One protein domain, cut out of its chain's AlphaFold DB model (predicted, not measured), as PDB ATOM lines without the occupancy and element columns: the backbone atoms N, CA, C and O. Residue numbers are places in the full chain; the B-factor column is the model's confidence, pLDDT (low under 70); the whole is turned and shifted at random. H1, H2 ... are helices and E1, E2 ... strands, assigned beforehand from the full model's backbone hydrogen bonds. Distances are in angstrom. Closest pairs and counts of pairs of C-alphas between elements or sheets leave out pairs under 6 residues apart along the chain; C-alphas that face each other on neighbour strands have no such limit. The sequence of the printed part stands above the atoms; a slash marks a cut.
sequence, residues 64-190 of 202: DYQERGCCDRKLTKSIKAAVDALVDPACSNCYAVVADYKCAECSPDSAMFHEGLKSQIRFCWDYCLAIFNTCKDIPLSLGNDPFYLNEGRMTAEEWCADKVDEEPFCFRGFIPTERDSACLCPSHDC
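What this domain is: This is residues 64 to 190 of the 202 residues of an uncharacterized protein of Acanthamoeba castellanii str. Neff (UniProt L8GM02). Three helices are set out nearly in a row: H2 in the middle, H1 packed on one side of it, and H3 on the other side, where H2 and H3 meet near their ends as a V, at residues 93 to 98 of H2 and with Cys 94 closest to Cys 135, the last residue of H3; the short helix H4 packs on H3 beyond. A tiny two-strand hairpin, E1 and E2, lies by the last residues of H1; long stretches of unnamed chain fill in round the helices, among them residues 107 to 124, which swing out in a wide loop, and residues 161 to 190, which turn back past H2 and H3 and end in a tail. The printed part has 127 residues with four named helices and two named strands, in the order H1 H2 H3 E1 E2 H4; the sheet's order is E1 - E2, antiparallel. The class is mostly helix, though under half of the residues are in named elements. The whole is compact, with a radius of gyration of the C-alphas of 14.7 A and spans of 44 by 31 by 29 A.

How they stand to each other: Begin at the sheet, where E1, residues 140 to 142, and E2, residues 145 to 147, form a hairpin of antiparallel neighbours with 140 degrees between their directions. Look there at N 140 and O 147, and at N 147 and O 140: each pair is 2.8 A apart, within hydrogen-bond range. The C-alphas of 141 and 146 face each other at 4.4 A. Next find H1, residues 73 to 86; the closest C-alphas of H1 and E1 are those of Leu 86 and Ser 141, 4.7 A apart. H1 touches H2, residues 92 to 106, with the C-alphas of Val 83 and Ala 99 closest at 6.1 A. These two helices are a helical hairpin, at a steep tilt of 39 degrees, opposite ways. With residues 93 to 98 alone, H2 touches H3, residues 125 to 135; the closest C-alphas are those of Cys 94 and Cys 135, 5.2 A apart. H2 and H3 are also a helical hairpin, at a steep tilt of 45 degrees, opposite ways. H3 in turn touches H4, residues 156 to 160, where the C-alphas of Leu 129 and Ala 156 come closest at 5.7 A. H1 and H3 are apart, and so are H2 and H4. In H1, H3 and H4 every O i to N i+4 pair is within hydrogen-bond range; in H2 it is 9 of 11.

Where its parts are: E1 and E2 have three residues each. Find C-alpha 140 at (-18.509, 16.709, 0.405), where E1 begins. For H1, go to C-alpha 73 at (-41.326, 15.810, 10.380); from there the helix runs 19.9 A to C-alpha 86. H2, the longest helix with 15 residues, measures 21.0 A from C-alpha 92 to C-alpha 106. H3 measures 15.7 A from C-alpha 125 to C-alpha 135. H4, five residues, runs 6.1 A and ends at C-alpha 160, at (-10.834, 21.221, 14.697).

The domain as a whole: The two C-alphas farthest apart are those of Glu 67 and Asp 189, 45.9 A. The printed part runs from 64 to 190 with no cut. The link from H2 to H3 is long, with 18 residues; the links H1 to H2, H3 to E1 and E1 to E2 are tight, and E2 to H4 is short. After H4, residues 161 to 190 hold no named element. The mean pLDDT of the printed part is 85.6; look for values under 70 at residues 111 to 120 and 186 to 190.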
ATOM      1  N   ASP A  64     -33.871   9.458  17.062       94.31
ATOM      2  CA  ASP A  64     -33.541   9.540  18.492       94.31
ATOM      3  C   ASP A  64     -34.335  10.637  19.222       94.31
ATOM      4  O   ASP A  64     -34.619  10.536  20.413       94.31
ATOM      5  N   TYR A  65     -34.824  11.639  18.485       94.62
ATOM      6  CA  TYR A  65     -35.611  12.757  19.013       94.62
ATOM      7  C   TYR A  65     -37.133  12.521  18.970       94.62
ATOM      8  O   TYR A  65     -37.926  13.452  19.124       94.62
ATOM      9  N   GLN A  66     -37.574  11.275  18.749       96.06
ATOM     10  CA  GLN A  66     -38.993  10.919  18.625       96.06
ATOM     11  C   GLN A  66     -39.778  11.024  19.941       96.06
ATOM     12  O   GLN A  66     -40.989  11.260  19.914       96.06
ATOM     13  N   GLU A  67     -39.129  10.822  21.085       95.31
ATOM     14  CA  GLU A  67     -39.801  10.859  22.390       95.31
ATOM     15  C   GLU A  67     -39.792  12.258  23.009       95.31
ATOM     16  O   GLU A  67     -40.779  12.668  23.624       95.31
ATOM     17  N   ARG A  68     -38.718  13.019  22.784       93.38
ATOM     18  CA  ARG A  68     -38.580  14.407  23.225       93.38
ATOM     19  C   ARG A  68     -37.536  15.114  22.362       93.38
ATOM     20  O   ARG A  68     -36.361  14.780  22.432       93.38
ATOM     21  N   GLY A  69     -37.956  16.111  21.590       93.62
ATOM     22  CA  GLY A  69     -37.050  16.884  20.744       93.62
ATOM     23  C   GLY A  69     -37.642  18.206  20.274       93.62
ATOM     24  O   GLY A  69     -38.762  18.569  20.627       93.62
ATOM     25  N   CYS A  70     -36.869  18.917  19.463       92.56
ATOM     26  CA  CYS A  70     -37.186  20.240  18.926       92.56
ATOM     27  C   CYS A  70     -37.585  20.220  17.447       92.56
ATOM     28  O   CYS A  70     -37.893  21.255  16.864       92.56
ATOM     29  N   CYS A  71     -37.600  19.044  16.822       93.69
ATOM     30  CA  CYS A  71     -37.913  18.894  15.409       93.69
ATOM     31  C   CYS A  71     -39.240  18.187  15.178       93.69
ATOM     32  O   CYS A  71     -39.567  17.188  15.813       93.69
ATOM     33  N   ASP A  72     -39.973  18.656  14.174       95.12
ATOM     34  CA  ASP A  72     -41.068  17.903  13.581       95.12
ATOM     35  C   ASP A  72     -40.618  17.186  12.295       95.12
ATOM     36  O   ASP A  72     -39.466  17.238  11.853       95.12
ATOM     37  N   ARG A  73     -41.567  16.516  11.642       95.69
ATOM     38  CA  ARG A  73     -41.326  15.810  10.380       95.69
ATOM     39  C   ARG A  73     -40.880  16.733   9.234       95.69
ATOM     40  O   ARG A  73     -40.212  16.275   8.314       95.69
ATOM     41  N   LYS A  74     -41.309  18.000   9.220       95.12
ATOM     42  CA  LYS A  74     -40.914  18.954   8.175       95.12
ATOM     43  C   LYS A  74     -39.452  19.343   8.373       95.12
ATOM     44  O   LYS A  74     -38.700  19.304   7.404       95.12
ATOM     45  N   LEU A  75     -39.063  19.655   9.609       93.69
ATOM     46  CA  LEU A  75     -37.693  20.038   9.934       93.69
ATOM     47  C   LEU A  75     -36.723  18.876   9.702       93.69
ATOM     48  O   LEU A  75     -35.785  19.023   8.933       93.69
ATOM     49  N   THR A  76     -37.022  17.682  10.219       96.06
ATOM     50  CA  THR A  76     -36.186  16.485   9.975       96.06
ATOM     51  C   THR A  76     -36.035  16.134   8.492       96.06
ATOM     52  O   THR A  76     -34.967  15.696   8.074       96.06
ATOM     53  N   LYS A  77     -37.059  16.373   7.657       96.88
ATOM     54  CA  LYS A  77     -36.938  16.220   6.198       96.88
ATOM     55  C   LYS A  77     -35.978  17.248   5.586       96.88
ATOM     56  O   LYS A  77     -35.252  16.905   4.659       96.88
ATOM     57  N   SER A  78     -35.987  18.483   6.086       95.12
ATOM     58  CA  SER A  78     -35.056  19.532   5.658       95.12
ATOM     59  C   SER A  78     -33.620  19.203   6.060       95.12
ATOM     60  O   SER A  78     -32.723  19.329   5.235       95.12
ATOM     61  N   ILE A  79     -33.418  18.728   7.292       94.81
ATOM     62  CA  ILE A  79     -32.113  18.278   7.786       94.81
ATOM     63  C   ILE A  79     -31.600  17.136   6.905       94.81
ATOM     64  O   ILE A  79     -30.487  17.217   6.401       94.81
ATOM     65  N   LYS A  80     -32.432  16.121   6.624       96.81
ATOM     66  CA  LYS A  80     -32.046  15.031   5.718       96.81
ATOM     67  C   LYS A  80     -31.632  15.549   4.343       96.81
ATOM     68  O   LYS A  80     -30.599  15.142   3.841       96.81
ATOM     69  N   ALA A  81     -32.414  16.447   3.746       95.69
ATOM     70  CA  ALA A  81     -32.084  17.004   2.437       95.69
ATOM     71  C   ALA A  81     -30.751  17.772   2.448       95.69
ATOM     72  O   ALA A  81     -30.007  17.697   1.480       95.69
ATOM     73  N   ALA A  82     -30.436  18.477   3.541       93.69
ATOM     74  CA  ALA A  82     -29.148  19.142   3.706       93.69
ATOM     75  C   ALA A  82     -27.987  18.142   3.848       93.69
ATOM     76  O   ALA A  82     -26.917  18.389   3.310       93.69
ATOM     77  N   VAL A  83     -28.201  17.017   4.539       95.38
ATOM     78  CA  VAL A  83     -27.210  15.934   4.650       95.38
ATOM     79  C   VAL A  83     -27.012  15.238   3.302       95.38
ATOM     80  O   VAL A  83     -25.877  15.120   2.861       95.38
ATOM     81  N   ASP A  84     -28.096  14.863   2.615       94.56
ATOM     82  CA  ASP A  84     -28.067  14.231   1.284       94.56
ATOM     83  C   ASP A  84     -27.366  15.111   0.239       94.56
ATOM     84  O   ASP A  84     -26.725  14.602  -0.673       94.56
ATOM     85  N   ALA A  85     -27.517  16.433   0.349       92.19
ATOM     86  CA  ALA A  85     -26.838  17.384  -0.526       92.19
ATOM     87  C   ALA A  85     -25.351  17.555  -0.182       92.19
ATOM     88  O   ALA A  85     -24.585  17.999  -1.031       92.19
ATOM     89  N   LEU A  86     -24.961  17.243   1.056       92.50
ATOM     90  CA  LEU A  86     -23.604  17.426   1.552       92.50
ATOM     91  C   LEU A  86     -22.735  16.186   1.348       92.50
ATOM     92  O   LEU A  86     -21.562  16.341   1.040       92.50
ATOM     93  N   VAL A  87     -23.275  14.985   1.544       93.00
ATOM     94  CA  VAL A  87     -22.529  13.721   1.478       93.00
ATOM     95  C   VAL A  87     -23.389  12.631   0.848       93.00
ATOM     96  O   VAL A  87     -24.570  12.491   1.174       93.00
ATOM     97  N   ASP A  88     -22.792  11.842  -0.047       91.75
ATOM     98  CA  ASP A  88     -23.477  10.727  -0.700       91.75
ATOM     99  C   ASP A  88     -23.927   9.683   0.348       91.75
ATOM    100  O   ASP A  88     -23.094   9.192   1.118       91.75
ATOM    101  N   PRO A  89     -25.218   9.293   0.386       91.94
ATOM    102  CA  PRO A  89     -25.708   8.212   1.243       91.94
ATOM    103  C   PRO A  89     -24.991   6.863   1.077       91.94
ATOM    104  O   PRO A  89     -25.073   6.025   1.977       91.94
ATOM    105  N   ALA A  90     -24.304   6.626  -0.046       90.50
ATOM    106  CA  ALA A  90     -23.453   5.455  -0.252       90.50
ATOM    107  C   ALA A  90     -22.216   5.448   0.670       90.50
ATOM    108  O   ALA A  90     -21.706   4.378   1.007       90.50
ATOM    109  N   CYS A  91     -21.770   6.618   1.130       92.81
ATOM    110  CA  CYS A  91     -20.675   6.787   2.084       92.81
ATOM    111  C   CYS A  91     -21.217   6.726   3.510       92.81
ATOM    112  O   CYS A  91     -21.284   7.721   4.229       92.81
ATOM    113  N   SER A  92     -21.688   5.535   3.874       92.62
ATOM    114  CA  SER A  92     -22.550   5.273   5.025       92.62
ATOM    115  C   SER A  92     -22.034   5.785   6.376       92.62
ATOM    116  O   SER A  92     -22.827   6.300   7.162       92.62
ATOM    117  N   ASN A  93     -20.735   5.679   6.657       93.88
ATOM    118  CA  ASN A  93     -20.151   6.061   7.941       93.88
ATOM    119  C   ASN A  93     -20.008   7.579   8.044       93.88
ATOM    120  O   ASN A  93     -20.436   8.166   9.038       93.88
ATOM    121  N   CYS A  94     -19.483   8.235   7.008       94.44
ATOM    122  CA  CYS A  94     -19.449   9.693   6.974       94.44
ATOM    123  C   CYS A  94     -20.860  10.283   6.938       94.44
ATOM    124  O   CYS A  94     -21.160  11.199   7.702       94.44
ATOM    125  N   TYR A  95     -21.766   9.701   6.148       94.81
ATOM    126  CA  TYR A  95     -23.176  10.075   6.141       94.81
ATOM    127  C   TYR A  95     -23.792   9.952   7.539       94.81
ATOM    128  O   TYR A  95     -24.485  10.867   7.974       94.81
ATOM    129  N   ALA A  96     -23.532   8.863   8.271       94.19
ATOM    130  CA  ALA A  96     -24.061   8.664   9.620       94.19
ATOM    131  C   ALA A  96     -23.552   9.723  10.608       94.19
ATOM    132  O   ALA A  96     -24.352  10.291  11.346       94.19
ATOM    133  N   VAL A  97     -22.254  10.037  10.586       93.62
ATOM    134  CA  VAL A  97     -21.672  11.087  11.439       93.62
ATOM    135  C   VAL A  97     -22.243  12.460  11.094       93.62
ATOM    136  O   VAL A  97     -22.623  13.221  11.985       93.62
ATOM    137  N   VAL A  98     -22.343  12.776   9.799       93.06
ATOM    138  CA  VAL A  98     -22.903  14.047   9.329       93.06
ATOM    139  C   VAL A  98     -24.379  14.167   9.703       93.06
ATOM    140  O   VAL A  98     -24.821  15.217  10.168       93.06
ATOM    141  N   ALA A  99     -25.138  13.085   9.535       94.81
ATOM    142  CA  ALA A  99     -26.530  13.002   9.938       94.81
ATOM    143  C   ALA A  99     -26.695  13.230  11.440       94.81
ATOM    144  O   ALA A  99     -27.575  13.988  11.835       94.81
ATOM    145  N   ASP A 100     -25.855  12.611  12.262       92.56
ATOM    146  CA  ASP A 100     -25.962  12.672  13.714       92.56
ATOM    147  C   ASP A 100     -25.743  14.092  14.255       92.56
ATOM    148  O   ASP A 100     -26.622  14.639  14.929       92.56
ATOM    149  N   TYR A 101     -24.654  14.763  13.858       89.94
ATOM    150  CA  TYR A 101     -24.436  16.142  14.305       89.94
ATOM    151  C   TYR A 101     -25.484  17.107  13.737       89.94
ATOM    152  O   TYR A 101     -25.877  18.057  14.408       89.94
ATOM    153  N   LYS A 102     -25.985  16.879  12.516       91.38
ATOM    154  CA  LYS A 102     -27.082  17.686  11.964       91.38
ATOM    155  C   LYS A 102     -28.389  17.460  12.714       91.38
ATOM    156  O   LYS A 102     -29.146  18.396  12.952       91.38
ATOM    157  N   CYS A 103     -28.643  16.232  13.142       93.00
ATOM    158  CA  CYS A 103     -29.782  15.910  13.982       93.00
ATOM    159  C   CYS A 103     -29.655  16.482  15.398       93.00
ATOM    160  O   CYS A 103     -30.679  16.632  16.059       93.00
ATOM    161  N   ALA A 104     -28.464  16.881  15.855       89.31
ATOM    162  CA  ALA A 104     -28.299  17.572  17.133       89.31
ATOM    163  C   ALA A 104     -29.029  18.928  17.193       89.31
ATOM    164  O   ALA A 104     -29.407  19.358  18.280       89.31
ATOM    165  N   GLU A 105     -29.372  19.540  16.051       86.75
ATOM    166  CA  GLU A 105     -30.296  20.690  15.979       86.75
ATOM    167  C   GLU A 105     -31.684  20.369  16.587       86.75
ATOM    168  O   GLU A 105     -32.421  21.256  17.027       86.75
ATOM    169  N   CYS A 106     -32.050  19.084  16.646       91.00
ATOM    170  CA  CYS A 106     -33.279  18.589  17.256       91.00
ATOM    171  C   CYS A 106     -33.168  18.345  18.763       91.00
ATOM    172  O   CYS A 106     -34.196  18.057  19.388       91.00
ATOM    173  N   SER A 107     -31.974  18.450  19.348       88.00
ATOM    174  CA  SER A 107     -31.782  18.206  20.771       88.00
ATOM    175  C   SER A 107     -32.463  19.287  21.618       88.00
ATOM    176  O   SER A 107     -32.321  20.475  21.327       88.00
ATOM    177  N   PRO A 108     -33.200  18.904  22.680       86.12
ATOM    178  CA  PRO A 108     -33.741  19.846  23.659       86.12
ATOM    179  C   PRO A 108     -32.662  20.541  24.497       86.12
ATOM    180  O   PRO A 108     -32.991  21.458  25.249       86.12
ATOM    181  N   ASP A 109     -31.416  20.094  24.354       76.62
ATOM    182  CA  ASP A 109     -30.245  20.596  25.060       76.62
ATOM    183  C   ASP A 109     -29.292  21.318  24.091       76.62
ATOM    184  O   ASP A 109     -28.279  21.864  24.506       76.62
ATOM    185  N   SER A 110     -29.630  21.415  22.795       72.88
ATOM    186  CA  SER A 110     -28.763  22.057  21.794       72.88
ATOM    187  C   SER A 110     -28.542  23.546  22.032       72.88
ATOM    188  O   SER A 110     -27.539  24.098  21.588       72.88
ATOM    189  N   ALA A 111     -29.432  24.212  22.773       68.56
ATOM    190  CA  ALA A 111     -29.323  25.637  23.072       68.56
ATOM    191  C   ALA A 111     -28.029  26.023  23.822       68.56
ATOM    192  O   ALA A 111     -27.662  27.202  23.825       68.56
ATOM    193  N   MET A 112     -27.346  25.063  24.461       65.94
ATOM    194  CA  MET A 112     -26.018  25.273  25.059       65.94
ATOM    195  C   MET A 112     -24.871  25.134  24.046       65.94
ATOM    196  O   MET A 112     -23.827  25.739  24.237       65.94
ATOM    197  N   PHE A 113     -25.072  24.403  22.946       62.72
ATOM    198  CA  PHE A 113     -24.084  24.258  21.866       62.72
ATOM    199  C   PHE A 113     -24.152  25.397  20.837       62.72
ATOM    200  O   PHE A 113     -23.250  25.545  20.016       62.72
ATOM    201  N   HIS A 114     -25.226  26.194  20.869       61.88
ATOM    202  CA  HIS A 114     -25.489  27.316  19.960       61.88
ATOM    203  C   HIS A 114     -25.179  28.689  20.597       61.88
ATOM    204  O   HIS A 114     -25.894  29.666  20.371       61.88
ATOM    205  N   GLU A 115     -24.149  28.789  21.442       49.19
ATOM    206  CA  GLU A 115     -23.852  30.036  22.155       49.19
ATOM    207  C   GLU A 115     -23.221  31.127  21.276       49.19
ATOM    208  O   GLU A 115     -22.174  30.957  20.653       49.19
ATOM    209  N   GLY A 116     -23.864  32.300  21.264       53.41
ATOM    210  CA  GLY A 116     -23.401  33.504  20.570       53.41
ATOM    211  C   GLY A 116     -23.996  33.703  19.170       53.41
ATOM    212  O   GLY A 116     -24.940  33.041  18.761       53.41
ATOM    213  N   LEU A 117     -23.439  34.657  18.413       41.47
ATOM    214  CA  LEU A 117     -23.840  34.985  17.029       41.47
ATOM    215  C   LEU A 117     -23.420  33.918  15.993       41.47
ATOM    216  O   LEU A 117     -23.482  34.171  14.790       41.47
ATOM    217  N   LYS A 118     -22.938  32.750  16.431       49.47
ATOM    218  CA  LYS A 118     -22.433  31.698  15.547       49.47
ATOM    219  C   LYS A 118     -23.475  30.588  15.447       49.47
ATOM    220  O   LYS A 118     -23.704  29.845  16.388       49.47
ATOM    221  N   SER A 119     -24.095  30.465  14.278       54.88
ATOM    222  CA  SER A 119     -25.136  29.482  13.948       54.88
ATOM    223  C   SER A 119     -24.613  28.039  13.789       54.88
ATOM    224  O   SER A 119     -25.131  27.290  12.964       54.88
ATOM    225  N   GLN A 120     -23.537  27.656  14.482       69.25
ATOM    226  CA  GLN A 120     -22.835  26.384  14.275       69.25
ATOM    227  C   GLN A 120     -22.601  25.672  15.607       69.25
ATOM    228  O   GLN A 120     -22.138  26.289  16.563       69.25
ATOM    229  N   ILE A 121     -22.905  24.374  15.637       77.31
ATOM    230  CA  ILE A 121     -22.678  23.493  16.787       77.31
ATOM    231  C   ILE A 121     -21.176  23.396  17.064       77.31
ATOM    232  O   ILE A 121     -20.389  23.163  16.144       77.31
ATOM    233  N   ARG A 122     -20.788  23.557  18.332       85.81
ATOM    234  CA  ARG A 122     -19.426  23.275  18.798       85.81
ATOM    235  C   ARG A 122     -19.268  21.796  19.124       85.81
ATOM    236  O   ARG A 122     -20.138  21.220  19.769       85.81
ATOM    237  N   PHE A 123     -18.159  21.189  18.722       90.25
ATOM    238  CA  PHE A 123     -17.877  19.773  18.977       90.25
ATOM    239  C   PHE A 123     -16.967  19.574  20.183       90.25
ATOM    240  O   PHE A 123     -16.113  20.407  20.473       90.25
ATOM    241  N   CYS A 124     -17.094  18.441  20.865       92.88
ATOM    242  CA  CYS A 124     -16.036  18.011  21.771       92.88
ATOM    243  C   CYS A 124     -14.797  17.634  20.952       92.88
ATOM    244  O   CYS A 124     -14.914  17.214  19.796       92.88
ATOM    245  N   TRP A 125     -13.607  17.808  21.532       94.44
ATOM    246  CA  TRP A 125     -12.343  17.627  20.812       94.44
ATOM    247  C   TRP A 125     -12.243  16.259  20.127       94.44
ATOM    248  O   TRP A 125     -12.011  16.171  18.924       94.44
ATOM    249  N   ASP A 126     -12.492  15.187  20.871       94.06
ATOM    250  CA  ASP A 126     -12.432  13.814  20.373       94.06
ATOM    251  C   ASP A 126     -13.486  13.515  19.298       94.06
ATOM    252  O   ASP A 126     -13.184  12.859  18.299       94.06
ATOM    253  N   TYR A 127     -14.698  14.045  19.457       94.06
ATOM    254  CA  TYR A 127     -15.750  13.924  18.457       94.06
ATOM    255  C   TYR A 127     -15.390  14.661  17.162       94.06
ATOM    256  O   TYR A 127     -15.554  14.112  16.074       94.06
ATOM    257  N   CYS A 128     -14.811  15.858  17.258       94.81
ATOM    258  CA  CYS A 128     -14.330  16.598  16.095       94.81
ATOM    259  C   CYS A 128     -13.253  15.818  15.324       94.81
ATOM    260  O   CYS A 128     -13.344  15.667  14.102       94.81
ATOM    261  N   LEU A 129     -12.274  15.252  16.041       94.44
ATOM    262  CA  LEU A 129     -11.252  14.397  15.436       94.44
ATOM    263  C   LEU A 129     -11.874  13.170  14.756       94.44
ATOM    264  O   LEU A 129     -11.410  12.752  13.693       94.44
ATOM    265  N   ALA A 130     -12.921  12.588  15.342       92.94
ATOM    266  CA  ALA A 130     -13.628  11.460  14.749       92.94
ATOM    267  C   ALA A 130     -14.357  11.849  13.452       92.94
ATOM    268  O   ALA A 130     -14.238  11.120  12.465       92.94
ATOM    269  N   ILE A 131     -15.028  13.009  13.411       93.25
ATOM    270  CA  ILE A 131     -15.652  13.542  12.186       93.25
ATOM    271  C   ILE A 131     -14.599  13.678  11.090       93.25
ATOM    272  O   ILE A 131     -14.764  13.123  10.001       93.25
ATOM    273  N   PHE A 132     -13.497  14.369  11.391       93.94
ATOM    274  CA  PHE A 132     -12.421  14.574  10.431       93.94
ATOM    275  C   PHE A 132     -11.893  13.238   9.907       93.94
ATOM    276  O   PHE A 132     -11.881  13.002   8.706       93.94
ATOM    277  N   ASN A 133     -11.517  12.312  10.787       91.69
ATOM    278  CA  ASN A 133     -10.945  11.033  10.365       91.69
ATOM    279  C   ASN A 133     -11.915  10.142   9.580       91.69
ATOM    280  O   ASN A 133     -11.460   9.345   8.757       91.69
ATOM    281  N   THR A 134     -13.219  10.272   9.827       92.44
ATOM    282  CA  THR A 134     -14.259   9.528   9.105       92.44
ATOM    283  C   THR A 134     -14.490  10.108   7.712       92.44
ATOM    284  O   THR A 134     -14.651   9.351   6.761       92.44
ATOM    285  N   CYS A 135     -14.477  11.437   7.581       92.81
ATOM    286  CA  CYS A 135     -14.937  12.137   6.380       92.81
ATOM    287  C   CYS A 135     -13.834  12.790   5.535       92.81
ATOM    288  O   CYS A 135     -14.118  13.238   4.431       92.81
ATOM    289  N   LYS A 136     -12.589  12.883   6.017       91.50
ATOM    290  CA  LYS A 136     -11.549  13.712   5.382       91.50
ATOM    291  C   LYS A 136     -11.251  13.374   3.925       91.50
ATOM    292  O   LYS A 136     -10.997  14.289   3.162       91.50
ATOM    293  N   ASP A 137     -11.319  12.098   3.555       88.62
ATOM    294  CA  ASP A 137     -11.009  11.619   2.201       88.62
ATOM    295  C   ASP A 137     -12.288  11.326   1.384       88.62
ATOM    296  O   ASP A 137     -12.233  10.608   0.385       88.62
ATOM    297  N   ILE A 138     -13.447  11.826   1.836       90.56
ATOM    298  CA  ILE A 138     -14.760  11.637   1.203       90.56
ATOM    299  C   ILE A 138     -15.210  12.975   0.603       90.56
ATOM    300  O   ILE A 138     -15.141  13.994   1.295       90.56
ATOM    301  N   PRO A 139     -15.676  12.997  -0.660       88.81
ATOM    302  CA  PRO A 139     -16.168  14.221  -1.276       88.81
ATOM    303  C   PRO A 139     -17.423  14.714  -0.556       88.81
ATOM    304  O   PRO A 139     -18.425  14.001  -0.457       88.81
ATOM    305  N   LEU A 140     -17.365  15.954  -0.086       90.25
ATOM    306  CA  LEU A 140     -18.509  16.709   0.405       90.25
ATOM    307  C   LEU A 140     -18.934  17.727  -0.653       90.25
ATOM    308  O   LEU A 140     -18.141  18.070  -1.521       90.25
ATOM    309  N   SER A 141     -20.170  18.218  -0.632       87.25
ATOM    310  CA  SER A 141     -20.659  19.164  -1.647       87.25
ATOM    311  C   SER A 141     -21.442  20.330  -1.050       87.25
ATOM    312  O   SER A 141     -22.304  20.160  -0.191       87.25
ATOM    313  N   LEU A 142     -21.155  21.540  -1.532       80.81
ATOM    314  CA  LEU A 142     -21.984  22.725  -1.304       80.81
ATOM    315  C   LEU A 142     -22.485  23.223  -2.660       80.81
ATOM    316  O   LEU A 142     -21.837  24.015  -3.335       80.81
ATOM    317  N   GLY A 143     -23.651  22.734  -3.081       79.81
ATOM    318  CA  GLY A 143     -24.137  22.967  -4.441       79.81
ATOM    319  C   GLY A 143     -23.464  22.012  -5.425       79.81
ATOM    320  O   GLY A 143     -23.586  20.804  -5.257       79.81
ATOM    321  N   ASN A 144     -22.789  22.545  -6.445       75.50
ATOM    322  CA  ASN A 144     -22.113  21.741  -7.475       75.50
ATOM    323  C   ASN A 144     -20.593  21.643  -7.270       75.50
ATOM    324  O   ASN A 144     -19.920  21.013  -8.082       75.50
ATOM    325  N   ASP A 145     -20.069  22.267  -6.214       79.69
ATOM    326  CA  ASP A 145     -18.638  22.340  -5.953       79.69
ATOM    327  C   ASP A 145     -18.269  21.319  -4.865       79.69
ATOM    328  O   ASP A 145     -18.683  21.480  -3.704       79.69
ATOM    329  N   PRO A 146     -17.548  20.239  -5.222       83.75
ATOM    330  CA  PRO A 146     -17.063  19.291  -4.240       83.75
ATOM    331  C   PRO A 146     -15.914  19.896  -3.426       83.75
ATOM    332  O   PRO A 146     -15.088  20.641  -3.949       83.75
ATOM    333  N   PHE A 147     -15.839  19.542  -2.148       86.50
ATOM    334  CA  PHE A 147     -14.752  19.909  -1.245       86.50
ATOM    335  C   PHE A 147     -14.434  18.752  -0.291       86.50
ATOM    336  O   PHE A 147     -15.217  17.813  -0.140       86.50
ATOM    337  N   TYR A 148     -13.284  18.828   0.375       88.31
ATOM    338  CA  TYR A 148     -12.791  17.797   1.289       88.31
ATOM    339  C   TYR A 148     -12.333  18.441   2.595       88.31
ATOM    340  O   TYR A 148     -11.905  19.595   2.609       88.31
ATOM    341  N   LEU A 149     -12.402  17.715   3.715       90.44
ATOM    342  CA  LEU A 149     -11.997  18.298   5.003       90.44
ATOM    343  C   LEU A 149     -10.477  18.467   5.120       90.44
ATOM    344  O   LEU A 149     -10.022  19.358   5.828       90.44
ATOM    345  N   ASN A 150      -9.696  17.629   4.434       86.38
ATOM    346  CA  ASN A 150      -8.231  17.682   4.393       86.38
ATOM    347  C   ASN A 150      -7.683  18.513   3.220       86.38
ATOM    348  O   ASN A 150      -6.523  18.330   2.832       86.38
ATOM    349  N   GLU A 151      -8.489  19.401   2.632       79.62
ATOM    350  CA  GLU A 151      -8.025  20.270   1.555       79.62
ATOM    351  C   GLU A 151      -6.742  21.011   1.978       79.62
ATOM    352  O   GLU A 151      -6.594  21.459   3.116       79.62
ATOM    353  N   GLY A 152      -5.748  21.062   1.085       76.88
ATOM    354  CA  GLY A 152      -4.440  21.641   1.405       76.88
ATOM    355  C   GLY A 152      -3.591  20.836   2.402       76.88
ATOM    356  O   GLY A 152      -2.617  21.377   2.915       76.88
ATOM    357  N   ARG A 153      -3.907  19.551   2.640       78.94
ATOM    358  CA  ARG A 153      -3.240  18.658   3.615       78.94
ATOM    359  C   ARG A 153      -3.412  19.087   5.074       78.94
ATOM    360  O   ARG A 153      -2.552  18.788   5.900       78.94
ATOM    361  N   MET A 154      -4.524  19.753   5.371       86.38
ATOM    362  CA  MET A 154      -4.889  20.149   6.729       86.38
ATOM    363  C   MET A 154      -4.925  18.931   7.664       86.38
ATOM    364  O   MET A 154      -5.442  17.875   7.286       86.38
ATOM    365  N   THR A 155      -4.380  19.056   8.874       91.75
ATOM    366  CA  THR A 155      -4.478  18.004   9.899       91.75
ATOM    367  C   THR A 155      -5.825  18.050  10.623       91.75
ATOM    368  O   THR A 155      -6.573  19.026  10.540       91.75
ATOM    369  N   ALA A 156      -6.147  16.988  11.367       92.75
ATOM    370  CA  ALA A 156      -7.373  16.944  12.160       92.75
ATOM    371  C   ALA A 156      -7.399  18.057  13.222       92.75
ATOM    372  O   ALA A 156      -8.431  18.684  13.447       92.75
ATOM    373  N   GLU A 157      -6.251  18.333  13.840       94.75
ATOM    374  CA  GLU A 157      -6.079  19.381  14.844       94.75
ATOM    375  C   GLU A 157      -6.298  20.771  14.244       94.75
ATOM    376  O   GLU A 157      -7.000  21.590  14.836       94.75
ATOM    377  N   GLU A 158      -5.743  21.023  13.056       93.38
ATOM    378  CA  GLU A 158      -5.930  22.283  12.332       93.38
ATOM    379  C   GLU A 158      -7.399  22.487  11.944       93.38
ATOM    380  O   GLU A 158      -7.943  23.573  12.149       93.38
ATOM    381  N   TRP A 159      -8.070  21.437  11.457       92.50
ATOM    382  CA  TRP A 159      -9.487  21.506  11.104       92.50
ATOM    383  C   TRP A 159     -10.385  21.737  12.326       92.50
ATOM    384  O   TRP A 159     -11.374  22.469  12.236       92.50
ATOM    385  N   CYS A 160     -10.045  21.141  13.470       93.81
ATOM    386  CA  CYS A 160     -10.834  21.221  14.697       93.81
ATOM    387  C   CYS A 160     -10.617  22.494  15.519       93.81
ATOM    388  O   CYS A 160     -11.504  22.853  16.295       93.81
ATOM    389  N   ALA A 161      -9.486  23.187  15.354       91.50
ATOM    390  CA  ALA A 161      -9.050  24.283  16.223       91.50
ATOM    391  C   ALA A 161     -10.123  25.355  16.488       91.50
ATOM    392  O   ALA A 161     -10.249  25.850  17.605       91.50
ATOM    393  N   ASP A 162     -10.927  25.699  15.480       89.19
ATOM    394  CA  ASP A 162     -11.967  26.719  15.582       89.19
ATOM    395  C   ASP A 162     -13.391  26.155  15.664       89.19
ATOM    396  O   ASP A 162     -14.325  26.951  15.653       89.19
ATOM    397  N   LYS A 163     -13.582  24.832  15.794       89.69
ATOM    398  CA  LYS A 163     -14.894  24.137  15.805       89.69
ATOM    399  C   LYS A 163     -15.252  23.497  17.145       89.69
ATOM    400  O   LYS A 163     -16.374  23.020  17.307       89.69
ATOM    401  N   VAL A 164     -14.325  23.497  18.097       91.88
ATOM    402  CA  VAL A 164     -14.474  22.793  19.374       91.88
ATOM    403  C   VAL A 164     -14.834  23.704  20.545       91.88
ATOM    404  O   VAL A 164     -14.595  24.910  20.492       91.88
ATOM    405  N   ASP A 165     -15.396  23.130  21.599       88.69
ATOM    406  CA  ASP A 165     -15.534  23.773  22.912       88.69
ATOM    407  C   ASP A 165     -15.210  22.764  24.024       88.69
ATOM    408  O   ASP A 165     -15.030  21.571  23.753       88.69
ATOM    409  N   GLU A 166     -15.113  23.239  25.261       85.62
ATOM    410  CA  GLU A 166     -14.890  22.394  26.432       85.62
ATOM    411  C   GLU A 166     -16.197  21.780  26.941       85.62
ATOM    412  O   GLU A 166     -17.290  22.329  26.782       85.62
ATOM    413  N   GLU A 167     -16.093  20.617  27.586       82.50
ATOM    414  CA  GLU A 167     -17.242  20.033  28.269       82.50
ATOM    415  C   GLU A 167     -17.717  20.960  29.405       82.50
ATOM    416  O   GLU A 167     -16.897  21.536  30.125       82.50
ATOM    417  N   PRO A 168     -19.038  21.091  29.609       76.75
ATOM    418  CA  PRO A 168     -20.132  20.395  28.915       76.75
ATOM    419  C   PRO A 168     -20.753  21.209  27.751       76.75
ATOM    420  O   PRO A 168     -21.851  20.895  27.299       76.75
ATOM    421  N   PHE A 169     -20.087  22.258  27.256       79.31
ATOM    422  CA  PHE A 169     -20.585  23.163  26.202       79.31
ATOM    423  C   PHE A 169     -20.340  22.649  24.775       79.31
ATOM    424  O   PHE A 169     -20.511  23.375  23.793       79.31
ATOM    425  N   CYS A 170     -19.951  21.385  24.646       86.38
ATOM    426  CA  CYS A 170     -19.572  20.763  23.391       86.38
ATOM    427  C   CYS A 170     -20.465  19.559  23.070       86.38
ATOM    428  O   CYS A 170     -20.883  18.810  23.953       86.38
ATOM    429  N   PHE A 171     -20.763  19.362  21.786       87.75
ATOM    430  CA  PHE A 171     -21.547  18.232  21.308       87.75
ATOM    431  C   PHE A 171     -20.669  16.999  21.078       87.75
ATOM    432  O   PHE A 171     -19.614  17.071  20.434       87.75
ATOM    433  N   ARG A 172     -21.168  15.850  21.537       89.81
ATOM    434  CA  ARG A 172     -20.642  14.521  21.237       89.81
ATOM    435  C   ARG A 172     -21.772  13.657  20.700       89.81
ATOM    436  O   ARG A 172     -22.847  13.602  21.293       89.81
ATOM    437  N   GLY A 173     -21.489  12.970  19.607       87.56
ATOM    438  CA  GLY A 173     -22.437  12.106  18.931       87.56
ATOM    439  C   GLY A 173     -21.942  10.673  18.766       87.56
ATOM    440  O   GLY A 173     -20.974  10.232  19.392       87.56
ATOM    441  N   PHE A 174     -22.610   9.951  17.879       88.38
ATOM    442  CA  PHE A 174     -22.228   8.629  17.418       88.38
ATOM    443  C   PHE A 174     -20.941   8.679  16.581       88.38
ATOM    444  O   PHE A 174     -20.808   9.491  15.666       88.38
ATOM    445  N   ILE A 175     -20.009   7.768  16.872       88.81
ATOM    446  CA  ILE A 175     -18.776   7.574  16.104       88.81
ATOM    447  C   ILE A 175     -18.807   6.163  15.495       88.81
ATOM    448  O   ILE A 175     -18.814   5.187  16.251       88.81
ATOM    449  N   PRO A 176     -18.813   6.024  14.158       86.94
ATOM    450  CA  PRO A 176     -18.712   4.730  13.501       86.94
ATOM    451  C   PRO A 176     -17.326   4.122  13.719       86.94
ATOM    452  O   PRO A 176     -16.313   4.817  13.794       86.94
ATOM    453  N   THR A 177     -17.275   2.796  13.799       82.38
ATOM    454  CA  THR A 177     -16.026   2.046  13.998       82.38
ATOM    455  C   THR A 177     -15.326   1.683  12.688       82.38
ATOM    456  O   THR A 177     -14.152   1.317  12.705       82.38
ATOM    457  N   GLU A 178     -16.033   1.761  11.560       83.12
ATOM    458  CA  GLU A 178     -15.552   1.370  10.233       83.12
ATOM    459  C   GLU A 178     -15.393   2.587   9.310       83.12
ATOM    460  O   GLU A 178     -15.941   3.660   9.564       83.12
ATOM    461  N   ARG A 179     -14.612   2.428   8.233       77.44
ATOM    462  CA  ARG A 179     -14.423   3.460   7.202       77.44
ATOM    463  C   ARG A 179     -15.188   3.102   5.937       77.44
ATOM    464  O   ARG A 179     -15.261   1.932   5.571       77.44
ATOM    465  N   ASP A 180     -15.642   4.114   5.204       82.06
ATOM    466  CA  ASP A 180     -16.273   3.936   3.893       82.06
ATOM    467  C   ASP A 180     -15.231   3.654   2.805       82.06
ATOM    468  O   ASP A 180     -14.990   4.488   1.939       82.06
ATOM    469  N   SER A 181     -14.591   2.479   2.833       81.69
ATOM    470  CA  SER A 181     -13.487   2.132   1.922       81.69
ATOM    471  C   SER A 181     -13.808   2.343   0.439       81.69
ATOM    472  O   SER A 181     -12.924   2.728  -0.316       81.69
ATOM    473  N   ALA A 182     -15.064   2.128   0.031       82.19
ATOM    474  CA  ALA A 182     -15.527   2.330  -1.343       82.19
ATOM    475  C   ALA A 182     -15.680   3.811  -1.742       82.19
ATOM    476  O   ALA A 182     -15.692   4.120  -2.928       82.19
ATOM    477  N   CYS A 183     -15.794   4.706  -0.761       83.50
ATOM    478  CA  CYS A 183     -15.859   6.153  -0.954       83.50
ATOM    479  C   CYS A 183     -14.518   6.853  -0.735       83.50
ATOM    480  O   CYS A 183     -14.422   8.058  -0.964       83.50
ATOM    481  N   LEU A 184     -13.504   6.132  -0.245       78.25
ATOM    482  CA  LEU A 184     -12.200   6.725   0.007       78.25
ATOM    483  C   LEU A 184     -11.565   7.146  -1.312       78.25
ATOM    484  O   LEU A 184     -11.436   6.353  -2.244       78.25
ATOM    485  N   CYS A 185     -11.092   8.383  -1.321       72.94
ATOM    486  CA  CYS A 185     -10.287   8.963  -2.378       72.94
ATOM    487  C   CYS A 185      -8.888   9.234  -1.797       72.94
ATOM    488  O   CYS A 185      -8.643  10.316  -1.269       72.94
ATOM    489  N   PRO A 186      -7.975   8.240  -1.771       60.66
ATOM    490  CA  PRO A 186      -6.771   8.319  -0.939       60.66
ATOM    491  C   PRO A 186      -5.697   9.259  -1.500       60.66
ATOM    492  O   PRO A 186      -4.815   9.684  -0.755       60.66
ATOM    493  N   SER A 187      -5.732   9.531  -2.810       61.00
ATOM    494  CA  SER A 187      -4.846  10.495  -3.470       61.00
ATOM    495  C   SER A 187      -5.620  11.751  -3.815       61.00
ATOM    496  O   SER A 187      -6.765  11.654  -4.242       61.00
ATOM    497  N   HIS A 188      -4.959  12.907  -3.744       55.50
ATOM    498  CA  HIS A 188      -5.565  14.149  -4.205       55.50
ATOM    499  C   HIS A 188      -5.865  14.168  -5.715       55.50
ATOM    500  O   HIS A 188      -6.605  15.023  -6.192       55.50
ATOM    501  N   ASP A 189      -5.311  13.227  -6.478       56.78
ATOM    502  CA  ASP A 189      -5.444  13.199  -7.936       56.78
ATOM    503  C   ASP A 189      -6.842  12.784  -8.398       56.78
ATOM    504  O   ASP A 189      -7.266  13.166  -9.479       56.78
ATOM    505  N   CYS A 190      -7.602  12.063  -7.572       61.91
ATOM    506  CA  CYS A 190      -9.007  11.781  -7.870       61.91
ATOM    507  C   CYS A 190      -9.920  13.012  -7.685       61.91
ATOM    508  O   CYS A 190     -11.124  12.917  -7.918       61.91
TER     509      CYS A 190